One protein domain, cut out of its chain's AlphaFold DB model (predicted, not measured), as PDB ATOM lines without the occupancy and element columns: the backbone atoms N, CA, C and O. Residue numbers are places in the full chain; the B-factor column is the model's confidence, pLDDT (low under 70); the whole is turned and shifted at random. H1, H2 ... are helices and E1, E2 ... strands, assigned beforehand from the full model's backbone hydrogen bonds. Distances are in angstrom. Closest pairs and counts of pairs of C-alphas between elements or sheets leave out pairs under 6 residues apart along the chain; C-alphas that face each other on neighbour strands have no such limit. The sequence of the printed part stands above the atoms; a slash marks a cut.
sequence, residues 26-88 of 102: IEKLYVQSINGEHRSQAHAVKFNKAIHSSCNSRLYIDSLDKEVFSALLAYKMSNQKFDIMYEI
ATOM      1  N   ILE A  26      75.939 142.986 175.633       96.50
ATOM      2  CA  ILE A  26      77.037 142.096 175.240       96.50
ATOM      3  C   ILE A  26      76.824 140.717 175.867       96.50
ATOM      4  O   ILE A  26      76.876 140.569 177.083       96.50
ATOM      5  N   GLU A  27      76.633 139.690 175.034       95.25
ATOM      6  CA  GLU A  27      76.579 138.292 175.481       95.25
ATOM      7  C   GLU A  27      77.993 137.784 175.794       95.25
ATOM      8  O   GLU A  27      78.263 137.247 176.868       95.25
ATOM      9  N   LYS A  28      78.930 137.966 174.853       92.00
ATOM     10  CA  LYS A  28      80.328 137.531 174.994       92.00
ATOM     11  C   LYS A  28      81.268 138.560 174.380       92.00
ATOM     12  O   LYS A  28      80.983 139.126 173.332       92.00
ATOM     13  N   LEU A  29      82.407 138.761 175.037       90.88
ATOM     14  CA  LEU A  29      83.500 139.604 174.557       90.88
ATOM     15  C   LEU A  29      84.735 138.713 174.524       90.88
ATOM     16  O   LEU A  29      85.058 138.096 175.541       90.88
ATOM     17  N   TYR A  30      85.344 138.591 173.353       86.19
ATOM     18  CA  TYR A  30      86.456 137.697 173.076       86.19
ATOM     19  C   TYR A  30      87.734 138.518 172.971       86.19
ATOM     20  O   TYR A  30      87.828 139.452 172.171       86.19
ATOM     21  N   VAL A  31      88.718 138.143 173.780       80.31
ATOM     22  CA  VAL A  31      90.053 138.737 173.789       80.31
ATOM     23  C   VAL A  31      91.018 137.668 173.330       80.31
ATOM     24  O   VAL A  31      91.048 136.592 173.925       80.31
ATOM     25  N   GLN A  32      91.802 137.942 172.292       71.25
ATOM     26  CA  GLN A  32      92.867 137.040 171.895       71.25
ATOM     27  C   GLN A  32      94.229 137.614 172.277       71.25
ATOM     28  O   GLN A  32      94.499 138.798 172.085       71.25
ATOM     29  N   SER A  33      95.077 136.759 172.857       55.66
ATOM     30  CA  SER A  33      96.444 137.115 173.231       55.66
ATOM     31  C   SER A  33      97.292 137.353 171.984       55.66
ATOM     32  O   SER A  33      97.444 136.463 171.144       55.66
ATOM     33  N   ILE A  34      97.896 138.539 171.919       57.62
ATOM     34  CA  ILE A  34      98.834 138.948 170.864       57.62
ATOM     35  C   ILE A  34     100.142 138.124 170.935       57.62
ATOM     36  O   ILE A  34     100.874 138.029 169.953       57.62
ATOM     37  N   ASN A  35     100.406 137.459 172.070       56.81
ATOM     38  CA  ASN A  35     101.670 136.774 172.367       56.81
ATOM     39  C   ASN A  35     101.640 135.244 172.143       56.81
ATOM     40  O   ASN A  35     102.559 134.557 172.579       56.81
ATOM     41  N   GLY A  36     100.601 134.685 171.510       56.44
ATOM     42  CA  GLY A  36     100.524 133.244 171.200       56.44
ATOM     43  C   GLY A  36     101.198 132.857 169.876       56.44
ATOM     44  O   GLY A  36     101.330 133.694 168.984       56.44
ATOM     45  N   GLU A  37     101.558 131.574 169.710       52.69
ATOM     46  CA  GLU A  37     102.161 131.014 168.474       52.69
ATOM     47  C   GLU A  37     101.371 131.354 167.200       52.69
ATOM     48  O   GLU A  37     101.955 131.568 166.141       52.69
ATOM     49  N   HIS A  38     100.048 131.486 167.314       55.03
ATOM     50  CA  HIS A  38      99.153 131.810 166.203       55.03
ATOM     51  C   HIS A  38      98.805 133.301 166.073       55.03
ATOM     52  O   HIS A  38      97.828 133.608 165.401       55.03
ATOM     53  N   ARG A  39      99.552 134.208 166.729       52.78
ATOM     54  CA  ARG A  39      99.491 135.688 166.627       52.78
ATOM     55  C   ARG A  39      98.207 136.233 165.981       52.78
ATOM     56  O   ARG A  39      98.218 136.679 164.836       52.78
ATOM     57  N   SER A  40      97.096 136.219 166.716       52.78
ATOM     58  CA  SER A  40      95.918 136.975 166.291       52.78
ATOM     59  C   SER A  40      95.939 138.352 166.897       52.78
ATOM     60  O   SER A  40      96.113 138.504 168.104       52.78
ATOM     61  N   GLN A  41      95.678 139.334 166.056       60.22
ATOM     62  CA  GLN A  41      95.483 140.718 166.439       60.22
ATOM     63  C   GLN A  41      93.994 141.063 166.336       60.22
ATOM     64  O   GLN A  41      93.635 142.051 165.706       60.22
ATOM     65  N   ALA A  42      93.102 140.218 166.853       65.62
ATOM     66  CA  ALA A  42      91.669 140.429 166.685       65.62
ATOM     67  C   ALA A  42      90.911 140.254 167.999       65.62
ATOM     68  O   ALA A  42      91.068 139.260 168.713       65.62
ATOM     69  N   HIS A  43      90.055 141.226 168.293       84.12
ATOM     70  CA  HIS A  43      89.022 141.119 169.311       84.12
ATOM     71  C   HIS A  43      87.684 140.848 168.619       84.12
ATOM     72  O   HIS A  43      87.510 141.125 167.432       84.12
ATOM     73  N   ALA A  44      86.724 140.282 169.345       89.12
ATOM     74  CA  ALA A  44      85.381 140.107 168.808       89.12
ATOM     75  C   ALA A  44      84.317 140.224 169.883       89.12
ATOM     76  O   ALA A  44      84.566 139.985 171.064       89.12
ATOM     77  N   VAL A  45      83.100 140.538 169.462       92.25
ATOM     78  CA  VAL A  45      81.947 140.675 170.346       92.25
ATOM     79  C   VAL A  45      80.754 139.913 169.787       92.25
ATOM     80  O   VAL A  45      80.499 139.900 168.584       92.25
ATOM     81  N   LYS A  46      80.026 139.250 170.683       94.19
ATOM     82  CA  LYS A  46      78.712 138.672 170.421       94.19
ATOM     83  C   LYS A  46      77.686 139.420 171.256       94.19
ATOM     84  O   LYS A  46      77.843 139.555 172.471       94.19
ATOM     85  N   PHE A  47      76.635 139.869 170.593       96.06
ATOM     86  CA  PHE A  47      75.529 140.589 171.197       96.06
ATOM     87  C   PHE A  47      74.366 139.657 171.527       96.06
ATOM     88  O   PHE A  47      74.228 138.591 170.937       96.06
ATOM     89  N   ASN A  48      73.508 140.077 172.454       96.00
ATOM     90  CA  ASN A  48      72.305 139.333 172.844       96.00
ATOM     91  C   ASN A  48      71.127 139.472 171.858       96.00
ATOM     92  O   ASN A  48      70.044 138.949 172.118       96.00
ATOM     93  N   LYS A  49      71.317 140.193 170.750       95.81
ATOM     94  CA  LYS A  49      70.350 140.336 169.659       95.81
ATOM     95  C   LYS A  49      70.962 139.829 168.359       95.81
ATOM     96  O   LYS A  49      72.177 139.895 168.176       95.81
ATOM     97  N   ALA A  50      70.100 139.360 167.461       93.81
ATOM     98  CA  ALA A  50      70.497 139.028 166.102       93.81
ATOM     99  C   ALA A  50      71.057 140.273 165.400       93.81
ATOM    100  O   ALA A  50      70.507 141.369 165.534       93.81
ATOM    101  N   ILE A  51      72.153 140.087 164.672       93.56
ATOM    102  CA  ILE A  51      72.754 141.121 163.831       93.56
ATOM    103  C   ILE A  51      72.352 140.903 162.368       93.56
ATOM    104  O   ILE A  51      71.608 139.971 162.057       93.56
ATOM    105  N   HIS A  52      72.808 141.779 161.475       93.50
ATOM    106  CA  HIS A  52      72.501 141.703 160.052       93.50
ATOM    107  C   HIS A  52      72.872 140.329 159.470       93.50
ATOM    108  O   HIS A  52      73.926 139.782 159.783       93.50
ATOM    109  N   SER A  53      72.018 139.783 158.601       90.56
ATOM    110  CA  SER A  53      72.138 138.411 158.080       90.56
ATOM    111  C   SER A  53      73.372 138.170 157.210       90.56
ATOM    112  O   SER A  53      73.760 137.023 157.011       90.56
ATOM    113  N   SER A  54      73.994 139.231 156.691       89.25
ATOM    114  CA  SER A  54      75.256 139.135 155.947       89.25
ATOM    115  C   SER A  54      76.499 139.058 156.836       89.25
ATOM    116  O   SER A  54      77.600 138.833 156.338       89.25
ATOM    117  N   CYS A  55      76.342 139.248 158.146       86.75
ATOM    118  CA  CYS A  55      77.420 139.143 159.114       86.75
ATOM    119  C   CYS A  55      77.378 137.791 159.822       86.75
ATOM    120  O   CYS A  55      76.345 137.122 159.891       86.75
ATOM    121  N   ASN A  56      78.505 137.408 160.417       86.31
ATOM    122  CA  ASN A  56      78.507 136.256 161.297       86.31
ATOM    123  C   ASN A  56      77.826 136.545 162.642       86.31
ATOM    124  O   ASN A  56      77.671 137.692 163.019       86.31
ATOM    125  N   SER A  57      77.535 135.526 163.452       87.81
ATOM    126  CA  SER A  57      77.087 135.675 164.846       87.81
ATOM    127  C   SER A  57      77.993 136.542 165.746       87.81
ATOM    128  O   SER A  57      77.604 136.881 166.865       87.81
ATOM    129  N   ARG A  58      79.207 136.887 165.293       88.62
ATOM    130  CA  ARG A  58      80.203 137.699 166.001       88.62
ATOM    131  C   ARG A  58      80.663 138.854 165.118       88.62
ATOM    132  O   ARG A  58      80.910 138.658 163.930       88.62
ATOM    133  N   LEU A  59      80.868 140.018 165.729       90.69
ATOM    134  CA  LEU A  59      81.473 141.175 165.075       90.69
ATOM    135  C   LEU A  59      82.948 141.299 165.449       90.69
ATOM    136  O   LEU A  59      83.320 141.146 166.614       90.69
ATOM    137  N   TYR A  60      83.773 141.557 164.436       88.75
ATOM    138  CA  TYR A  60      85.198 141.841 164.576       88.75
ATOM    139  C   TYR A  60      85.398 143.229 165.190       88.75
ATOM    140  O   TYR A  60      84.725 144.183 164.807       88.75
ATOM    141  N   ILE A  61      86.358 143.336 166.101       88.88
ATOM    142  CA  ILE A  61      86.850 144.593 166.656       88.88
ATOM    143  C   ILE A  61      88.321 144.698 166.261       88.88
ATOM    144  O   ILE A  61      89.094 143.754 166.463       88.88
ATOM    145  N   ASP A  62      88.696 145.842 165.696       83.44
ATOM    146  CA  ASP A  62      90.087 146.118 165.363       83.44
ATOM    147  C   ASP A  62      90.945 146.112 166.633       83.44
ATOM    148  O   ASP A  62      90.604 146.756 167.620       83.44
ATOM    149  N   SER A  63      92.051 145.369 166.634       77.62
ATOM    150  CA  SER A  63      92.953 145.335 167.794       77.62
ATOM    151  C   SER A  63      93.713 146.635 168.010       77.62
ATOM    152  O   SER A  63      94.234 146.855 169.105       77.62
ATOM    153  N   LEU A  64      93.801 147.482 166.984       81.69
ATOM    154  CA  LEU A  64      94.389 148.807 167.114       81.69
ATOM    155  C   LEU A  64      93.412 149.799 167.757       81.69
ATOM    156  O   LEU A  64      93.867 150.771 168.355       81.69
ATOM    157  N   ASP A  65      92.106 149.526 167.697       84.69
ATOM    158  CA  ASP A  65      91.054 150.353 168.293       84.69
ATOM    159  C   ASP A  65      90.795 149.934 169.750       84.69
ATOM    160  O   ASP A  65      89.876 149.178 170.101       84.69
ATOM    161  N   LYS A  66      91.687 150.402 170.626       85.88
ATOM    162  CA  LYS A  66      91.648 150.101 172.063       85.88
ATOM    163  C   LYS A  66      90.451 150.761 172.738       85.88
ATOM    164  O   LYS A  66      89.972 150.259 173.757       85.88
ATOM    165  N   GLU A  67      89.981 151.869 172.187       91.50
ATOM    166  CA  GLU A  67      88.872 152.672 172.669       91.50
ATOM    167  C   GLU A  67      87.558 151.904 172.532       91.50
ATOM    168  O   GLU A  67      86.852 151.730 173.530       91.50
ATOM    169  N   VAL A  68      87.266 151.357 171.347       92.06
ATOM    170  CA  VAL A  68      86.069 150.533 171.122       92.06
ATOM    171  C   VAL A  68      86.089 149.301 172.017       92.06
ATOM    172  O   VAL A  68      85.091 148.998 172.677       92.06
ATOM    173  N   PHE A  69      87.223 148.601 172.102       90.56
ATOM    174  CA  PHE A  69      87.324 147.430 172.968       90.56
ATOM    175  C   PHE A  69      87.085 147.780 174.449       90.56
ATOM    176  O   PHE A  69      86.321 147.095 175.134       90.56
ATOM    177  N   SER A  70      87.689 148.867 174.936       92.62
ATOM    178  CA  SER A  70      87.542 149.319 176.325       92.62
ATOM    179  C   SER A  70      86.112 149.762 176.635       92.62
ATOM    180  O   SER A  70      85.584 149.427 177.697       92.62
ATOM    181  N   ALA A  71      85.451 150.452 175.700       95.50
ATOM    182  CA  ALA A  71      84.051 150.838 175.833       95.50
ATOM    183  C   ALA A  71      83.140 149.606 175.932       95.50
ATOM    184  O   ALA A  71      82.323 149.507 176.848       95.50
ATOM    185  N   LEU A  72      83.321 148.620 175.047       95.00
ATOM    186  CA  LEU A  72      82.565 147.366 175.091       95.00
ATOM    187  C   LEU A  72      82.809 146.602 176.399       95.00
ATOM    188  O   LEU A  72      81.870 146.069 176.990       95.00
ATOM    189  N   LEU A  73      84.047 146.575 176.894       94.75
ATOM    190  CA  LEU A  73      84.348 145.978 178.193       94.75
ATOM    191  C   LEU A  73      83.598 146.695 179.325       94.75
ATOM    192  O   LEU A  73      82.980 146.030 180.154       94.75
ATOM    193  N   ALA A  74      83.585 148.030 179.333       96.81
ATOM    194  CA  ALA A  74      82.862 148.816 180.329       96.81
ATOM    195  C   ALA A  74      81.346 148.547 180.293       96.81
ATOM    196  O   ALA A  74      80.756 148.281 181.340       96.81
ATOM    197  N   TYR A  75      80.729 148.525 179.105       97.12
ATOM    198  CA  TYR A  75      79.309 148.181 178.941       97.12
ATOM    199  C   TYR A  75      78.986 146.762 179.415       97.12
ATOM    200  O   TYR A  75      77.951 146.532 180.041       97.12
ATOM    201  N   LYS A  76      79.882 145.802 179.156       95.19
ATOM    202  CA  LYS A  76      79.720 144.430 179.641       95.19
ATOM    203  C   LYS A  76      79.761 144.364 181.169       95.19
ATOM    204  O   LYS A  76      78.932 143.682 181.762       95.19
ATOM    205  N   MET A  77      80.708 145.064 181.795       96.44
ATOM    206  CA  MET A  77      80.868 145.076 183.253       96.44
ATOM    207  C   MET A  77      79.727 145.811 183.963       96.44
ATOM    208  O   MET A  77      79.330 145.408 185.053       96.44
ATOM    209  N   SER A  78      79.183 146.862 183.349       97.38
ATOM    210  CA  SER A  78      78.054 147.619 183.898       97.38
ATOM    211  C   SER A  78      76.688 146.995 183.595       97.38
ATOM    212  O   SER A  78      75.685 147.427 184.161       97.38
ATOM    213  N   ASN A  79      76.633 145.998 182.701       95.38
ATOM    214  CA  ASN A  79      75.404 145.398 182.177       95.38
ATOM    215  C   ASN A  79      74.420 146.434 181.588       95.38
ATOM    216  O   ASN A  79      73.203 146.224 181.565       95.38
ATOM    217  N   GLN A  80      74.940 147.574 181.126       96.69
ATOM    218  CA  GLN A  80      74.144 148.597 180.461       96.69
ATOM    219  C   GLN A  80      73.895 148.225 179.002       96.69
ATOM    220  O   GLN A  80      74.715 147.583 178.342       96.69
ATOM    221  N   LYS A  81      72.739 148.656 178.497       97.38
ATOM    222  CA  LYS A  81      72.393 148.529 177.085       97.38
ATOM    223  C   LYS A  81      72.801 149.787 176.332       97.38
ATOM    224  O   LYS A  81      72.759 150.880 176.892       97.38
ATOM    225  N   PHE A  82      73.175 149.622 175.073       97.56
ATOM    226  CA  PHE A  82      73.636 150.709 174.214       97.56
ATOM    227  C   PHE A  82      73.267 150.445 172.756       97.56
ATOM    228  O   PHE A  82      72.789 149.360 172.412       97.56
ATOM    229  N   ASP A  83      73.481 151.447 171.913       97.38
ATOM    230  CA  ASP A  83      73.307 151.340 170.472       97.38
ATOM    231  C   ASP A  83      74.672 151.155 169.816       97.38
ATOM    232  O   ASP A  83      75.667 151.741 170.245       97.38
ATOM    233  N   ILE A  84      74.727 150.338 168.770       95.19
ATOM    234  CA  ILE A  84      75.957 150.085 168.021       95.19
ATOM    235  C   ILE A  84      75.695 150.331 166.544       95.19
ATOM    236  O   ILE A  84      74.687 149.881 166.002       95.19
ATOM    237  N   MET A  85      76.664 150.958 165.889       95.25
ATOM    238  CA  MET A  85      76.797 150.964 164.439       95.25
ATOM    239  C   MET A  85      77.980 150.080 164.037       95.25
ATOM    240  O   MET A  85      79.032 150.127 164.673       95.25
ATOM    241  N   TYR A  86      77.809 149.264 163.001       93.00
ATOM    242  CA  TYR A  86      78.847 148.362 162.501       93.00
ATOM    243  C   TYR A  86      78.779 148.230 160.984       93.00
ATOM    244  O   TYR A  86      77.731 148.453 160.378       93.00
ATOM    245  N   GLU A  87      79.907 147.872 160.373       91.44
ATOM    246  CA  GLU A  87      79.993 147.647 158.931       91.44
ATOM    247  C   GLU A  87      79.374 146.298 158.546       91.44
ATOM    248  O   GLU A  87      79.610 145.281 159.206       91.44
ATOM    249  N   ILE A  88      78.626 146.283 157.444       91.50
ATOM    250  CA  ILE A  88      78.065 145.067 156.843       91.50
ATOM    251  C   ILE A  88      78.736 144.778 155.498       91.50
ATOM    252  O   ILE A  88      79.452 145.614 154.950       91.50
TER     253      ILE A  88
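Overview. This is residues 26 to 88 of the 102 residues of an uncharacterized protein of Vibrio sp. vnigr-6D03 (UniProt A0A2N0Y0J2). A small antiparallel sheet of three strands, E1, E2 and E3, has one helix, H1, slanting over one face, with a fourth strand, E4, set off from the sheet on the helix's side, near the end where E2 ends. The loop of residues 31 to 41 between E1 and E2 reaches out beyond the other end of the sheet. The printed part has 63 residues with one named helix and four named strands, in the order E1, E2, E3, H1, E4; the sheet's order is E1, E2, E3, and the class is mixed, helices and strands. The whole is compact, with a radius of gyration of the C-alphas of 12.1 A and spans of 34 by 29 by 17 A.

Along the chain. The sheet's inner strand, E2, is residues 42 to 47, 16.8 A from first to last C-alpha. Its edge strands are E1, residues 26 to 30, 10.6 A long, and E3, residues 59 to 62, 9.9 A long. E1 begins at C-alpha 26, (77.037, 142.096, 175.240). H1 is residues 66 to 78, 18.2 A long, and begins at C-alpha 66, (91.648, 150.101, 172.063). E4 is residues 82 to 87, 16.8 A long, and ends at C-alpha 87, (79.993, 147.647, 158.931).

Arrangement. E1, E2 and E3 form a meander, each strand the antiparallel neighbour of the one before. The hairpin E1 and E2 has directions 165 degrees apart, with N 30 and O 44 at 2.8 A and N 46 and O 28 at 2.8 A, both within hydrogen-bond range. The hairpin E2 and E3 has directions 146 degrees apart, with N 45 and O 59 at 2.9 A and N 61 and O 43 at 2.8 A, also within range. H1 is on one face of this sheet, giving two layers, a helix layer and a strand layer, at a height over the sheet of 8.7 A. It lies over E1 and E2, and only just over E3, on which 3 of its C-alphas fall. It runs slantwise to the strands, at 44 degrees to E1 on the local plane. The closest C-alphas of E1 and H1 are those of Ile 26 and Lys 76, 5.7 A apart. In H1 every O i to N i+4 pair is within hydrogen-bond range. E4 pairs with no named strand; it is near E3, with 5 pairs of C-alphas within 10 A, and apart from E1 and E2. The closest C-alphas of H1 and E4 are those of Tyr 75 and Phe 82, 7.8 A apart.

Size, cuts and confidence. The two C-alphas farthest apart are those of Glu 37 and Lys 81, at 35.6 A. The printed part has no cut. The links E1 to E2 and E2 to E3 are long, 11 residues each, and the links E3 to H1 and H1 to E4 are tight, 3 residues each. The mean pLDDT of the printed part is 85.8; residues 33 to 42, of which 42 belongs to E2, are under 70.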